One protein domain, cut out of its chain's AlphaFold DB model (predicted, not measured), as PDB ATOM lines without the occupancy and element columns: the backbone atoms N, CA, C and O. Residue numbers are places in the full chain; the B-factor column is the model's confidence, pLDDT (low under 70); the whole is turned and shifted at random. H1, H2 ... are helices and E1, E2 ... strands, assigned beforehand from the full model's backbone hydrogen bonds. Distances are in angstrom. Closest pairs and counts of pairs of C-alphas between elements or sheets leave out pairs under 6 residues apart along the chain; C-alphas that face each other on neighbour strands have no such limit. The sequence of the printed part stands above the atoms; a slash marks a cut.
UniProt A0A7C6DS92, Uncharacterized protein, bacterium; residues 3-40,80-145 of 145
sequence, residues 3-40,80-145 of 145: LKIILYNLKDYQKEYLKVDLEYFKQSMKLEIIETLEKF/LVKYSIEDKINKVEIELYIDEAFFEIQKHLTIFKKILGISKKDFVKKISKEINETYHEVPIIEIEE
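What this domain is: This is residues 3 to 40 and 80 to 145 of the 145 residues of an uncharacterized protein of bacterium (UniProt A0A7C6DS92). What shape does the model show? A twisted sheet of four strands is covered on one face by two helices that run along its strands, H1 over E2 and E3 and H3 over E1 and E4, while the other face bears no named helix. H1 is the longest piece and runs on past one end of the sheet, and H2 lies off the sheet beyond that same end. What is it built of? The printed part has 104 residues, with three named helices and four named strands in the order E1, H1, E2, E3, H2, H3, E4; its class is mixed, helices and strands, and the sheet runs E2, E3, E1, E4, all antiparallel. How large is its outline? It is compact, with a radius of gyration of the C-alphas of 14.8 A, and spans 47 by 23 by 22 A, only just a rod.

How they stand to each other: How do the strands pair? E1, residues 3 to 8, is an inner strand, the antiparallel neighbour of the edge strand E4, residues 140 to 144, at 161 degrees between their directions, with N 4 and O 142 2.8 A apart and within hydrogen-bond range. E1 is also antiparallel to the inner strand E3, residues 91 to 98, at 163 degrees, with N 5 and O 94 within hydrogen-bond range at 2.8 A. E3 and the edge strand E2, residues 81 to 88, form a hairpin at 166 degrees, with N 84 and O 95 within hydrogen-bond range at 3.0 A. Which helices are on the sheet? H1, residues 12 to 38, runs along the strands over E2 and E3 at a height over the sheet of 10.5 A, at 9 degrees to E3 on the local plane; its closest C-alphas to E2 are those of Lys 26 and Val 81, 5.9 A. H3, residues 120 to 135, runs along the strands over E1 and E4 at a height of 10.2 A, at 20 degrees to E1 on the local plane; its closest C-alphas to E4 are those of Ser 128 and Ile 141, 7.7 A. H1 and H3 are on the same face, giving two layers, a sheet with helices on one face. How do the helices stand to each other? H1 and H3 are close but not clearly touching, their closest C-alphas those of Gln 14 and Tyr 135 at 7.4 A, at a steep tilt of 38 degrees, opposite ways. H2, residues 100 to 113, is not on the sheet and only just touches H1, with 3 pairs of C-alphas within 8 A, made by residues 33 to 36 of H1 and 105 to 109 of H2 alone; the closest are those of Ile 33 and Gln 106, 7.6 A, at a steep tilt of 47 degrees, the same way. H2 and H3 are close but not clearly touching, with the C-alphas of Phe 103 and Lys 120 closest at 7.6 A, about perpendicular at 75 degrees. What of the way from E3 to E4, and of the helix backbones? E3, H2, H3 and E4 make a split strand-helix-strand unit, two strands that run the same way with helices between them along the chain and E1 between them in the sheet; its crossover is right-handed. In H1, H2 and H3 every O i to N i+4 pair is within hydrogen-bond range.

Where its parts are: Where do the first strand and first helix lie? E1, residues 3 to 8, begins with C-alpha 3 at (-11.713, 45.713, 7.131) and is 16.5 A long. H1, residues 12 to 38, measures 39.4 A from C-alpha 12 at (10.128, 39.136, 8.368) to C-alpha 38. What follows? E2, residues 81 to 88, is 23.0 A long and E3, residues 91 to 98, 22.2 A. H2, residues 100 to 113, is 20.2 A and H3, residues 120 to 135, 22.3 A. E4, residues 140 to 144, is 13.1 A long and ends with C-alpha 144 at (-15.379, 49.705, 4.220).

The domain as a whole: How far does it reach? The C-alphas farthest apart, those of Phe 40 and Ile 89, are 47.9 A apart. Is the printed part unbroken? Residues 41 to 79 are not printed, and C-alphas 40 and 80 are 19.7 A apart across this cut, in the link from H1 to E2. Of the links that are printed whole, H2 to H3 is short, the others are tight, and none is long. Where is confidence low? Residues 108, 110 to 118 and 145 are under 70 in pLDDT; the mean of the printed part is 80.0.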
ATOM      1  N   LEU A   3     -12.667  45.008   6.274       87.44
ATOM      2  CA  LEU A   3     -11.713  45.713   7.131       87.44
ATOM      3  C   LEU A   3     -10.361  45.713   6.446       87.44
ATOM      4  O   LEU A   3      -9.838  44.647   6.129       87.44
ATOM      5  N   LYS A   4      -9.783  46.888   6.260       89.00
ATOM      6  CA  LYS A   4      -8.404  47.031   5.823       89.00
ATOM      7  C   LYS A   4      -7.545  47.383   7.029       89.00
ATOM      8  O   LYS A   4      -7.822  48.345   7.735       89.00
ATOM      9  N   ILE A   5      -6.523  46.579   7.280       88.00
ATOM     10  CA  ILE A   5      -5.602  46.717   8.405       88.00
ATOM     11  C   ILE A   5      -4.214  46.959   7.828       88.00
ATOM     12  O   ILE A   5      -3.755  46.211   6.968       88.00
ATOM     13  N   ILE A   6      -3.546  48.005   8.295       88.94
ATOM     14  CA  ILE A   6      -2.213  48.382   7.830       88.94
ATOM     15  C   ILE A   6      -1.252  48.329   9.012       88.94
ATOM     16  O   ILE A   6      -1.461  49.007  10.022       88.94
ATOM     17  N   LEU A   7      -0.193  47.535   8.858       88.19
ATOM     18  CA  LEU A   7       0.896  47.380   9.820       88.19
ATOM     19  C   LEU A   7       2.200  47.863   9.197       88.19
ATOM     20  O   LEU A   7       2.544  47.448   8.091       88.19
ATOM     21  N   TYR A   8       2.925  48.737   9.889       86.88
ATOM     22  CA  TYR A   8       4.204  49.270   9.418       86.88
ATOM     23  C   TYR A   8       5.371  48.523  10.054       86.88
ATOM     24  O   TYR A   8       5.243  47.972  11.141       86.88
ATOM     25  N   ASN A   9       6.515  48.523   9.368       84.56
ATOM     26  CA  ASN A   9       7.809  48.101   9.922       84.56
ATOM     27  C   ASN A   9       7.849  46.684  10.538       84.56
ATOM     28  O   ASN A   9       8.715  46.397  11.365       84.56
ATOM     29  N   LEU A  10       6.958  45.781  10.108       85.62
ATOM     30  CA  LEU A  10       6.991  44.387  10.544       85.62
ATOM     31  C   LEU A  10       8.274  43.706  10.064       85.62
ATOM     32  O   LEU A  10       8.592  43.707   8.872       85.62
ATOM     33  N   LYS A  11       8.975  43.064  10.995       87.62
ATOM     34  CA  LYS A  11      10.115  42.192  10.693       87.62
ATOM     35  C   LYS A  11       9.634  40.930   9.979       87.62
ATOM     36  O   LYS A  11       8.516  40.478  10.213       87.62
ATOM     37  N   ASP A  12      10.499  40.300   9.190       85.81
ATOM     38  CA  ASP A  12      10.128  39.136   8.368       85.81
ATOM     39  C   ASP A  12       9.493  37.991   9.173       85.81
ATOM     40  O   ASP A  12       8.481  37.431   8.762       85.81
ATOM     41  N   TYR A  13      10.006  37.698  10.374       87.75
ATOM     42  CA  TYR A  13       9.396  36.679  11.232       87.75
ATOM     43  C   TYR A  13       7.981  37.066  11.694       87.75
ATOM     44  O   TYR A  13       7.117  36.202  11.799       87.75
ATOM     45  N   GLN A  14       7.715  38.356  11.936       86.75
ATOM     46  CA  GLN A  14       6.384  38.839  12.324       86.75
ATOM     47  C   GLN A  14       5.393  38.705  11.167       86.75
ATOM     48  O   GLN A  14       4.228  38.409  11.405       86.75
ATOM     49  N   LYS A  15       5.848  38.863   9.918       85.81
ATOM     50  CA  LYS A  15       5.008  38.651   8.730       85.81
ATOM     51  C   LYS A  15       4.558  37.195   8.596       85.81
ATOM     52  O   LYS A  15       3.419  36.939   8.213       85.81
ATOM     53  N   GLU A  16       5.426  36.241   8.930       85.31
ATOM     54  CA  GLU A  16       5.064  34.819   8.936       85.31
ATOM     55  C   GLU A  16       4.119  34.472  10.095       85.31
ATOM     56  O   GLU A  16       3.118  33.792   9.871       85.31
ATOM     57  N   TYR A  17       4.356  35.006  11.300       87.56
ATOM     58  CA  TYR A  17       3.404  34.863  12.412       87.56
ATOM     59  C   TYR A  17       2.032  35.444  12.075       87.56
ATOM     60  O   TYR A  17       1.022  34.806  12.350       87.56
ATOM     61  N   LEU A  18       1.991  36.579  11.379       86.06
ATOM     62  CA  LEU A  18       0.746  37.216  10.963       86.06
ATOM     63  C   LEU A  18      -0.108  36.321  10.069       86.06
ATOM     64  O   LEU A  18      -1.320  36.256  10.254       86.06
ATOM     65  N   LYS A  19       0.497  35.588   9.132       85.56
ATOM     66  CA  LYS A  19      -0.236  34.618   8.302       85.56
ATOM     67  C   LYS A  19      -0.873  33.522   9.155       85.56
ATOM     68  O   LYS A  19      -2.029  33.166   8.939       85.56
ATOM     69  N   VAL A  20      -0.123  33.003  10.128       88.12
ATOM     70  CA  VAL A  20      -0.594  31.950  11.037       88.12
ATOM     71  C   VAL A  20      -1.712  32.469  11.941       88.12
ATOM     72  O   VAL A  20      -2.739  31.807  12.069       88.12
ATOM     73  N   ASP A  21      -1.552  33.664  12.505       85.69
ATOM     74  CA  ASP A  21      -2.554  34.305  13.358       85.69
ATOM     75  C   ASP A  21      -3.848  34.585  12.598       85.69
ATOM     76  O   ASP A  21      -4.932  34.348  13.124       85.69
ATOM     77  N   LEU A  22      -3.761  35.038  11.345       85.75
ATOM     78  CA  LEU A  22      -4.933  35.281  10.504       85.75
ATOM     79  C   LEU A  22      -5.679  33.988  10.167       85.75
ATOM     80  O   LEU A  22      -6.913  33.962  10.195       85.75
ATOM     81  N   GLU A  23      -4.955  32.902   9.896       87.38
ATOM     82  CA  GLU A  23      -5.581  31.599   9.685       87.38
ATOM     83  C   GLU A  23      -6.224  31.082  10.978       87.38
ATOM     84  O   GLU A  23      -7.383  30.665  10.970       87.38
ATOM     85  N   TYR A  24      -5.527  31.181  12.111       86.62
ATOM     86  CA  TYR A  24      -6.079  30.837  13.420       86.62
ATOM     87  C   TYR A  24      -7.335  31.659  13.741       86.62
ATOM     88  O   TYR A  24      -8.353  31.115  14.173       86.62
ATOM     89  N   PHE A  25      -7.304  32.962  13.473       82.69
ATOM     90  CA  PHE A  25      -8.430  33.867  13.649       82.69
ATOM     91  C   PHE A  25      -9.635  33.439  12.799       82.69
ATOM     92  O   PHE A  25     -10.737  33.271  13.325       82.69
ATOM     93  N   LYS A  26      -9.421  33.153  11.509       85.00
ATOM     94  CA  LYS A  26     -10.459  32.627  10.607       85.00
ATOM     95  C   LYS A  26     -11.089  31.344  11.160       85.00
ATOM     96  O   LYS A  26     -12.318  31.224  11.191       85.00
ATOM     97  N   GLN A  27     -10.272  30.387  11.602       83.56
ATOM     98  CA  GLN A  27     -10.766  29.105  12.113       83.56
ATOM     99  C   GLN A  27     -11.466  29.245  13.471       83.56
ATOM    100  O   GLN A  27     -12.513  28.635  13.678       83.56
ATOM    101  N   SER A  28     -10.942  30.071  14.378       82.75
ATOM    102  CA  SER A  28     -11.528  30.285  15.707       82.75
ATOM    103  C   SER A  28     -12.915  30.929  15.631       82.75
ATOM    104  O   SER A  28     -13.839  30.443  16.280       82.75
ATOM    105  N   MET A  29     -13.115  31.929  14.763       79.12
ATOM    106  CA  MET A  29     -14.436  32.533  14.528       79.12
ATOM    107  C   MET A  29     -15.457  31.512  14.019       79.12
ATOM    108  O   MET A  29     -16.623  31.511  14.422       79.12
ATOM    109  N   LYS A  30     -15.020  30.632  13.119       80.50
ATOM    110  CA  LYS A  30     -15.857  29.565  12.573       80.50
ATOM    111  C   LYS A  30     -16.212  28.531  13.640       80.50
ATOM    112  O   LYS A  30     -17.371  28.129  13.734       80.50
ATOM    113  N   LEU A  31     -15.234  28.134  14.452       82.12
ATOM    114  CA  LEU A  31     -15.414  27.196  15.556       82.12
ATOM    115  C   LEU A  31     -16.402  27.741  16.594       82.12
ATOM    116  O   LEU A  31     -17.335  27.035  16.962       82.12
ATOM    117  N   GLU A  32     -16.270  29.010  16.990       78.94
ATOM    118  CA  GLU A  32     -17.166  29.662  17.954       78.94
ATOM    119  C   GLU A  32     -18.633  29.617  17.490       78.94
ATOM    120  O   GLU A  32     -19.543  29.312  18.272       78.94
ATOM    121  N   ILE A  33     -18.874  29.862  16.196       78.75
ATOM    122  CA  ILE A  33     -20.205  29.723  15.596       78.75
ATOM    123  C   ILE A  33     -20.682  28.274  15.673       78.75
ATOM    124  O   ILE A  33     -21.794  28.033  16.145       78.75
ATOM    125  N   ILE A  34     -19.866  27.313  15.232       79.31
ATOM    126  CA  ILE A  34     -20.239  25.893  15.202       79.31
ATOM    127  C   ILE A  34     -20.563  25.389  16.611       79.31
ATOM    128  O   ILE A  34     -21.642  24.838  16.813       79.31
ATOM    129  N   GLU A  35     -19.697  25.636  17.593       79.75
ATOM    130  CA  GLU A  35     -19.916  25.244  18.989       79.75
ATOM    131  C   GLU A  35     -21.191  25.864  19.558       79.75
ATOM    132  O   GLU A  35     -21.929  25.241  20.332       79.75
ATOM    133  N   THR A  36     -21.472  27.116  19.195       75.19
ATOM    134  CA  THR A  36     -22.672  27.785  19.684       75.19
ATOM    135  C   THR A  36     -23.924  27.200  19.049       75.19
ATOM    136  O   THR A  36     -24.893  26.952  19.770       75.19
ATOM    137  N   LEU A  37     -23.902  26.933  17.745       76.94
ATOM    138  CA  LEU A  37     -25.000  26.301  17.019       76.94
ATOM    139  C   LEU A  37     -25.225  24.848  17.449       76.94
ATOM    140  O   LEU A  37     -26.372  24.409  17.541       76.94
ATOM    141  N   GLU A  38     -24.166  24.107  17.781       77.56
ATOM    142  CA  GLU A  38     -24.273  22.722  18.236       77.56
ATOM    143  C   GLU A  38     -25.092  22.616  19.530       77.56
ATOM    144  O   GLU A  38     -25.912  21.706  19.677       77.56
ATOM    145  N   LYS A  39     -24.981  23.608  20.424       78.44
ATOM    146  CA  LYS A  39     -25.815  23.699  21.638       78.44
ATOM    147  C   LYS A  39     -27.318  23.771  21.328       78.44
ATOM    148  O   LYS A  39     -28.121  23.500  22.215       78.44
ATOM    149  N   PHE A  40     -27.699  24.124  20.099       74.12
ATOM    150  CA  PHE A  40     -29.082  24.218  19.633       74.12
ATOM    151  C   PHE A  40     -29.441  23.162  18.583       74.12
ATOM    152  O   PHE A  40     -30.514  23.239  17.990       74.12
ATOM    153  N   LEU A  80     -17.056  32.190   6.028       77.62
ATOM    154  CA  LEU A  80     -17.627  33.429   6.574       77.62
ATOM    155  C   LEU A  80     -16.598  34.560   6.698       77.62
ATOM    156  O   LEU A  80     -16.966  35.725   6.827       77.62
ATOM    157  N   VAL A  81     -15.312  34.212   6.688       82.62
ATOM    158  CA  VAL A  81     -14.192  35.143   6.792       82.62
ATOM    159  C   VAL A  81     -13.164  34.751   5.743       82.62
ATOM    160  O   VAL A  81     -12.741  33.596   5.673       82.62
ATOM    161  N   LYS A  82     -12.755  35.710   4.921       87.00
ATOM    162  CA  LYS A  82     -11.627  35.577   3.997       87.00
ATOM    163  C   LYS A  82     -10.634  36.683   4.286       87.00
ATOM    164  O   LYS A  82     -11.020  37.736   4.788       87.00
ATOM    165  N   TYR A  83      -9.377  36.454   3.946       89.19
ATOM    166  CA  TYR A  83      -8.368  37.490   4.043       89.19
ATOM    167  C   TYR A  83      -7.437  37.483   2.836       89.19
ATOM    168  O   TYR A  83      -7.242  36.448   2.195       89.19
ATOM    169  N   SER A  84      -6.869  38.641   2.531       90.06
ATOM    170  CA  SER A  84      -5.719  38.799   1.645       90.06
ATOM    171  C   SER A  84      -4.631  39.574   2.377       90.06
ATOM    172  O   SER A  84      -4.915  40.369   3.272       90.06
ATOM    173  N   ILE A  85      -3.377  39.300   2.018       89.88
ATOM    174  CA  ILE A  85      -2.205  39.981   2.564       89.88
ATOM    175  C   ILE A  85      -1.382  40.488   1.389       89.88
ATOM    176  O   ILE A  85      -1.044  39.719   0.488       89.88
ATOM    177  N   GLU A  86      -1.040  41.767   1.419       91.56
ATOM    178  CA  GLU A  86      -0.128  42.398   0.478       91.56
ATOM    179  C   GLU A  86       1.100  42.903   1.244       91.56
ATOM    180  O   GLU A  86       1.002  43.798   2.088       91.56
ATOM    181  N   ASP A  87       2.262  42.306   0.965       89.00
ATOM    182  CA  ASP A  87       3.539  42.726   1.545       89.00
ATOM    183  C   ASP A  87       4.176  43.818   0.677       89.00
ATOM    184  O   ASP A  87       4.485  43.604  -0.498       89.00
ATOM    185  N   LYS A  88       4.354  45.006   1.256       88.38
ATOM    186  CA  LYS A  88       4.993  46.169   0.632       88.38
ATOM    187  C   LYS A  88       6.249  46.526   1.418       88.38
ATOM    188  O   LYS A  88       6.388  46.213   2.594       88.38
ATOM    189  N   ILE A  89       7.140  47.283   0.778       82.69
ATOM    190  CA  ILE A  89       8.486  47.602   1.291       82.69
ATOM    191  C   ILE A  89       8.491  48.058   2.766       82.69
ATOM    192  O   ILE A  89       9.333  47.600   3.528       82.69
ATOM    193  N   ASN A  90       7.536  48.898   3.185       85.75
ATOM    194  CA  ASN A  90       7.475  49.440   4.554       85.75
ATOM    195  C   ASN A  90       6.186  49.090   5.314       85.75
ATOM    196  O   ASN A  90       5.974  49.587   6.422       85.75
ATOM    197  N   LYS A  91       5.290  48.303   4.712       88.88
ATOM    198  CA  LYS A  91       3.989  47.993   5.309       88.88
ATOM    199  C   LYS A  91       3.426  46.674   4.816       88.88
ATOM    200  O   LYS A  91       3.627  46.299   3.669       88.88
ATOM    201  N   VAL A  92       2.637  46.045   5.667       88.62
ATOM    202  CA  VAL A  92       1.779  44.922   5.316       88.62
ATOM    203  C   VAL A  92       0.339  45.412   5.344       88.62
ATOM    204  O   VAL A  92      -0.106  45.996   6.335       88.62
ATOM    205  N   GLU A  93      -0.376  45.209   4.242       90.88
ATOM    206  CA  GLU A  93      -1.809  45.483   4.142       90.88
ATOM    207  C   GLU A  93      -2.571  44.163   4.226       90.88
ATOM    208  O   GLU A  93      -2.310  43.237   3.461       90.88
ATOM    209  N   ILE A  94      -3.507  44.077   5.164       89.69
ATOM    210  CA  ILE A  94      -4.396  42.933   5.344       89.69
ATOM    211  C   ILE A  94      -5.800  43.406   5.004       89.69
ATOM    212  O   ILE A  94      -6.281  44.381   5.583       89.69
ATOM    213  N   GLU A  95      -6.488  42.708   4.116       90.50
ATOM    214  CA  GLU A  95      -7.918  42.922   3.915       90.50
ATOM    215  C   GLU A  95      -8.677  41.732   4.488       90.50
ATOM    216  O   GLU A  95      -8.501  40.608   4.029       90.50
ATOM    217  N   LEU A  96      -9.526  41.972   5.484       87.38
ATOM    218  CA  LEU A  96     -10.457  40.994   6.031       87.38
ATOM    219  C   LEU A  96     -11.833  41.209   5.410       87.38
ATOM    220  O   LEU A  96     -12.449  42.264   5.562       87.38
ATOM    221  N   TYR A  97     -12.342  40.175   4.764       87.81
ATOM    222  CA  TYR A  97     -13.676  40.123   4.191       87.81
ATOM    223  C   TYR A  97     -14.547  39.270   5.098       87.81
ATOM    224  O   TYR A  97     -14.352  38.059   5.189       87.81
ATOM    225  N   ILE A  98     -15.501  39.903   5.774       83.38
ATOM    226  CA  ILE A  98     -16.407  39.225   6.700       83.38
ATOM    227  C   ILE A  98     -17.802  39.256   6.096       83.38
ATOM    228  O   ILE A  98     -18.371  40.329   5.845       83.38
ATOM    229  N   ASP A  99     -18.328  38.061   5.851       80.69
ATOM    230  CA  ASP A  99     -19.666  37.852   5.323       80.69
ATOM    231  C   ASP A  99     -20.710  38.385   6.315       80.69
ATOM    232  O   ASP A  99     -20.573  38.237   7.532       80.69
ATOM    233  N   GLU A 100     -21.766  39.020   5.813       75.81
ATOM    234  CA  GLU A 100     -22.844  39.534   6.664       75.81
ATOM    235  C   GLU A 100     -23.540  38.422   7.456       75.81
ATOM    236  O   GLU A 100     -23.972  38.653   8.590       75.81
ATOM    237  N   ALA A 101     -23.570  37.199   6.915       73.75
ATOM    238  CA  ALA A 101     -24.102  36.028   7.596       73.75
ATOM    239  C   ALA A 101     -23.421  35.784   8.953       73.75
ATOM    240  O   ALA A 101     -24.088  35.343   9.889       73.75
ATOM    241  N   PHE A 102     -22.132  36.124   9.105       77.75
ATOM    242  CA  PHE A 102     -21.422  36.026  10.386       77.75
ATOM    243  C   PHE A 102     -22.105  36.867  11.475       77.75
ATOM    244  O   PHE A 102     -22.416  36.367  12.561       77.75
ATOM    245  N   PHE A 103     -22.371  38.142  11.177       75.69
ATOM    246  CA  PHE A 103     -22.945  39.083  12.139       75.69
ATOM    247  C   PHE A 103     -24.412  38.782  12.436       75.69
ATOM    248  O   PHE A 103     -24.841  38.917  13.583       75.69
ATOM    249  N   GLU A 104     -25.176  38.335  11.441       73.12
ATOM    250  CA  GLU A 104     -26.573  37.948  11.654       73.12
ATOM    251  C   GLU A 104     -26.682  36.686  12.519       73.12
ATOM    252  O   GLU A 104     -27.460  36.666  13.477       73.12
ATOM    253  N   ILE A 105     -25.842  35.669  12.282       75.25
ATOM    254  CA  ILE A 105     -25.775  34.483  13.152       75.25
ATOM    255  C   ILE A 105     -25.445  34.905  14.593       75.25
ATOM    256  O   ILE A 105     -26.186  34.560  15.515       75.25
ATOM    257  N   GLN A 106     -24.394  35.706  14.798       75.94
ATOM    258  CA  GLN A 106     -24.005  36.236  16.116       75.94
ATOM    259  C   GLN A 106     -25.148  37.000  16.813       75.94
ATOM    260  O   GLN A 106     -25.435  36.786  17.997       75.94
ATOM    261  N   LYS A 107     -25.861  37.860  16.083       74.38
ATOM    262  CA  LYS A 107     -26.998  38.635  16.600       74.38
ATOM    263  C   LYS A 107     -28.170  37.743  17.005       74.38
ATOM    264  O   LYS A 107     -28.748  37.940  18.075       74.38
ATOM    265  N   HIS A 108     -28.506  36.734  16.209       69.81
ATOM    266  CA  HIS A 108     -29.555  35.782  16.568       69.81
ATOM    267  C   HIS A 108     -29.179  34.953  17.795       69.81
ATOM    268  O   HIS A 108     -30.005  34.784  18.694       69.81
ATOM    269  N   LEU A 109     -27.926  34.510  17.887       70.31
ATOM    270  CA  LEU A 109     -27.409  33.812  19.066       70.31
ATOM    271  C   LEU A 109     -27.511  34.675  20.334       70.31
ATOM    272  O   LEU A 109     -27.921  34.187  21.388       70.31
ATOM    273  N   THR A 110     -27.229  35.971  20.215       69.38
ATOM    274  CA  THR A 110     -27.376  36.958  21.300       69.38
ATOM    275  C   THR A 110     -28.814  37.054  21.791       69.38
ATOM    276  O   THR A 110     -29.072  36.937  22.989       69.38
ATOM    277  N   ILE A 111     -29.768  37.204  20.865       67.44
ATOM    278  CA  ILE A 111     -31.199  37.315  21.179       67.44
ATOM    279  C   ILE A 111     -31.706  36.044  21.869       67.44
ATOM    280  O   ILE A 111     -32.441  36.123  22.851       67.44
ATOM    281  N   PHE A 112     -31.298  34.871  21.383       63.38
ATOM    282  CA  PHE A 112     -31.757  33.593  21.924       63.38
ATOM    283  C   PHE A 112     -31.153  33.243  23.283       63.38
ATOM    284  O   PHE A 112     -31.793  32.540  24.063       63.38
ATOM    285  N   LYS A 113     -29.932  33.701  23.575       56.16
ATOM    286  CA  LYS A 113     -29.167  33.189  24.717       56.16
ATOM    287  C   LYS A 113     -28.704  34.237  25.721       56.16
ATOM    288  O   LYS A 113     -28.072  33.865  26.706       56.16
ATOM    289  N   LYS A 114     -28.989  35.525  25.490       54.69
ATOM    290  CA  LYS A 114     -28.418  36.648  26.258       54.69
ATOM    291  C   LYS A 114     -26.883  36.564  26.382       54.69
ATOM    292  O   LYS A 114     -26.317  37.069  27.346       54.69
ATOM    293  N   ILE A 115     -26.212  35.903  25.435       55.34
ATOM    294  CA  ILE A 115     -24.749  35.945  25.333       55.34
ATOM    295  C   ILE A 115     -24.376  37.319  24.772       55.34
ATOM    296  O   ILE A 115     -25.129  37.877  23.980       55.34
ATOM    297  N   LEU A 116     -23.228  37.864  25.176       48.94
ATOM    298  CA  LEU A 116     -22.657  39.058  24.557       48.94
ATOM    299  C   LEU A 116     -22.361  38.777  23.077       48.94
ATOM    300  O   LEU A 116     -21.352  38.161  22.750       48.94
ATOM    301  N   GLY A 117     -23.250  39.217  22.191       57.47
ATOM    302  CA  GLY A 117     -22.946  39.319  20.770       57.47
ATOM    303  C   GLY A 117     -21.881  40.363  20.540       57.47
ATOM    304  O   GLY A 117     -21.949  41.456  21.108       57.47
ATOM    305  N   ILE A 118     -20.918  40.050  19.686       66.06
ATOM    306  CA  ILE A 118     -19.901  41.022  19.317       66.06
ATOM    307  C   ILE A 118     -20.500  41.921  18.231       66.06
ATOM    308  O   ILE A 118     -20.770  41.480  17.112       66.06
ATOM    309  N   SER A 119     -20.742  43.194  18.555       70.56
ATOM    310  CA  SER A 119     -21.127  44.179  17.538       70.56
ATOM    311  C   SER A 119     -19.977  44.392  16.544       70.56
ATOM    312  O   SER A 119     -18.817  44.179  16.890       70.56
ATOM    313  N   LYS A 120     -20.251  44.894  15.329       74.12
ATOM    314  CA  LYS A 120     -19.185  45.257  14.367       74.12
ATOM    315  C   LYS A 120     -18.096  46.137  15.005       74.12
ATOM    316  O   LYS A 120     -16.912  45.949  14.751       74.12
ATOM    317  N   LYS A 121     -18.487  47.079  15.874       76.62
ATOM    318  CA  LYS A 121     -17.554  47.979  16.572       76.62
ATOM    319  C   LYS A 121     -16.709  47.248  17.612       76.62
ATOM    320  O   LYS A 121     -15.508  47.492  17.692       76.62
ATOM    321  N   ASP A 122     -17.316  46.363  18.397       76.94
ATOM    322  CA  ASP A 122     -16.589  45.570  19.397       76.94
ATOM    323  C   ASP A 122     -15.648  44.571  18.729       76.94
ATOM    324  O   ASP A 122     -14.547  44.330  19.215       76.94
ATOM    325  N   PHE A 123     -16.045  44.065  17.563       76.25
ATOM    326  CA  PHE A 123     -15.240  43.186  16.735       76.25
ATOM    327  C   PHE A 123     -13.967  43.888  16.246       76.25
ATOM    328  O   PHE A 123     -12.865  43.385  16.449       76.25
ATOM    329  N   VAL A 124     -14.101  45.098  15.692       80.56
ATOM    330  CA  VAL A 124     -12.946  45.910  15.272       80.56
ATOM    331  C   VAL A 124     -12.035  46.241  16.456       80.56
ATOM    332  O   VAL A 124     -10.815  46.137  16.339       80.56
ATOM    333  N   LYS A 125     -12.602  46.577  17.623       80.75
ATOM    334  CA  LYS A 125     -11.815  46.814  18.845       80.75
ATOM    335  C   LYS A 125     -11.044  45.574  19.293       80.75
ATOM    336  O   LYS A 125      -9.892  45.706  19.693       80.75
ATOM    337  N   LYS A 126     -11.665  44.392  19.236       81.50
ATOM    338  CA  LYS A 126     -11.026  43.121  19.597       81.50
ATOM    339  C   LYS A 126      -9.828  42.839  18.691       81.50
ATOM    340  O   LYS A 126      -8.738  42.639  19.213       81.50
ATOM    341  N   ILE A 127     -10.006  42.947  17.371       80.00
ATOM    342  CA  ILE A 127      -8.913  42.801  16.396       80.00
ATOM    343  C   ILE A 127      -7.790  43.798  16.687       80.00
ATOM    344  O   ILE A 127      -6.627  43.418  16.778       80.00
ATOM    345  N   SER A 128      -8.129  45.078  16.866       78.81
ATOM    346  CA  SER A 128      -7.132  46.113  17.143       78.81
ATOM    347  C   SER A 128      -6.326  45.818  18.407       78.81
ATOM    348  O   SER A 128      -5.130  46.099  18.444       78.81
ATOM    349  N   LYS A 129      -6.984  45.283  19.441       84.06
ATOM    350  CA  LYS A 129      -6.352  44.921  20.707       84.06
ATOM    351  C   LYS A 129      -5.419  43.723  20.538       84.06
ATOM    352  O   LYS A 129      -4.268  43.832  20.939       84.06
ATOM    353  N   GLU A 130      -5.889  42.639  19.922       81.44
ATOM    354  CA  GLU A 130      -5.088  41.425  19.692       81.44
ATOM    355  C   GLU A 130      -3.839  41.733  18.856       81.44
ATOM    356  O   GLU A 130      -2.735  41.325  19.205       81.44
ATOM    357  N   ILE A 131      -3.979  42.545  17.805       82.81
ATOM    358  CA  ILE A 131      -2.842  42.964  16.980       82.81
ATOM    359  C   ILE A 131      -1.837  43.789  17.791       82.81
ATOM    360  O   ILE A 131      -0.636  43.540  17.719       82.81
ATOM    361  N   ASN A 132      -2.302  44.758  18.578       80.62
ATOM    362  CA  ASN A 132      -1.403  45.578  19.388       80.62
ATOM    363  C   ASN A 132      -0.698  44.758  20.487       80.62
ATOM    364  O   ASN A 132       0.465  45.006  20.796       80.62
ATOM    365  N   GLU A 133      -1.378  43.770  21.070       84.00
ATOM    366  CA  GLU A 133      -0.791  42.867  22.067       84.00
ATOM    367  C   GLU A 133       0.303  41.975  21.464       84.00
ATOM    368  O   GLU A 133       1.353  41.813  22.085       84.00
ATOM    369  N   THR A 134       0.093  41.453  20.252       78.25
ATOM    370  CA  THR A 134       1.022  40.514  19.598       78.25
ATOM    371  C   THR A 134       2.163  41.208  18.853       78.25
ATOM    372  O   THR A 134       3.308  40.755  18.899       78.25
ATOM    373  N   TYR A 135       1.874  42.304  18.152       79.69
ATOM    374  CA  TYR A 135       2.833  42.968  17.264       79.69
ATOM    375  C   TYR A 135       3.450  44.224  17.877       79.69
ATOM    376  O   TYR A 135       4.446  44.707  17.345       79.69
ATOM    377  N   HIS A 136       2.899  44.727  18.991       75.69
ATOM    378  CA  HIS A 136       3.274  46.008  19.612       75.69
ATOM    379  C   HIS A 136       3.204  47.201  18.647       75.69
ATOM    380  O   HIS A 136       3.847  48.228  18.854       75.69
ATOM    381  N   GLU A 137       2.401  47.053  17.597       72.81
ATOM    382  CA  GLU A 137       2.140  48.046  16.568       72.81
ATOM    383  C   GLU A 137       0.679  48.464  16.686       72.81
ATOM    384  O   GLU A 137      -0.208  47.617  16.828       72.81
ATOM    385  N   VAL A 138       0.409  49.768  16.604       71.62
ATOM    386  CA  VAL A 138      -0.969  50.265  16.549       71.62
ATOM    387  C   VAL A 138      -1.443  50.141  15.100       71.62
ATOM    388  O   VAL A 138      -0.978  50.910  14.255       71.62
ATOM    389  N   PRO A 139      -2.349  49.197  14.773       78.00
ATOM    390  CA  PRO A 139      -2.815  49.052  13.404       78.00
ATOM    391  C   PRO A 139      -3.610  50.284  12.976       78.00
ATOM    392  O   PRO A 139      -4.461  50.777  13.720       78.00
ATOM    393  N   ILE A 140      -3.410  50.727  11.736       81.94
ATOM    394  CA  ILE A 140      -4.390  51.601  11.084       81.94
ATOM    395  C   ILE A 140      -5.491  50.694  10.544       81.94
ATOM    396  O   ILE A 140      -5.216  49.829   9.714       81.94
ATOM    397  N   ILE A 141      -6.718  50.870  11.038       80.12
ATOM    398  CA  ILE A 141      -7.882  50.096  10.600       80.12
ATOM    399  C   ILE A 141      -8.847  51.017   9.859       80.12
ATOM    400  O   ILE A 141      -9.400  51.953  10.436       80.12
ATOM    401  N   GLU A 142      -9.076  50.710   8.590       83.88
ATOM    402  CA  GLU A 142     -10.065  51.347   7.730       83.88
ATOM    403  C   GLU A 142     -11.250  50.384   7.557       83.88
ATOM    404  O   GLU A 142     -11.073  49.194   7.282       83.88
ATOM    405  N   ILE A 143     -12.469  50.880   7.769       80.38
ATOM    406  CA  ILE A 143     -13.701  50.093   7.631       80.38
ATOM    407  C   ILE A 143     -14.375  50.509   6.327       80.38
ATOM    408  O   ILE A 143     -14.759  51.668   6.179       80.38
ATOM    409  N   GLU A 144     -14.550  49.557   5.417       76.19
ATOM    410  CA  GLU A 144     -15.379  49.705   4.220       76.19
ATOM    411  C   GLU A 144     -16.686  48.924   4.472       76.19
ATOM    412  O   GLU A 144     -16.682  47.688   4.581       76.19
ATOM    413  N   GLU A 145     -17.792  49.656   4.678       60.62
ATOM    414  CA  GLU A 145     -19.137  49.075   4.859       60.62
ATOM    415  C   GLU A 145     -19.782  48.665   3.537       60.62
ATOM    416  O   GLU A 145     -19.797  49.486   2.593       60.62
TER     417      GLU A 145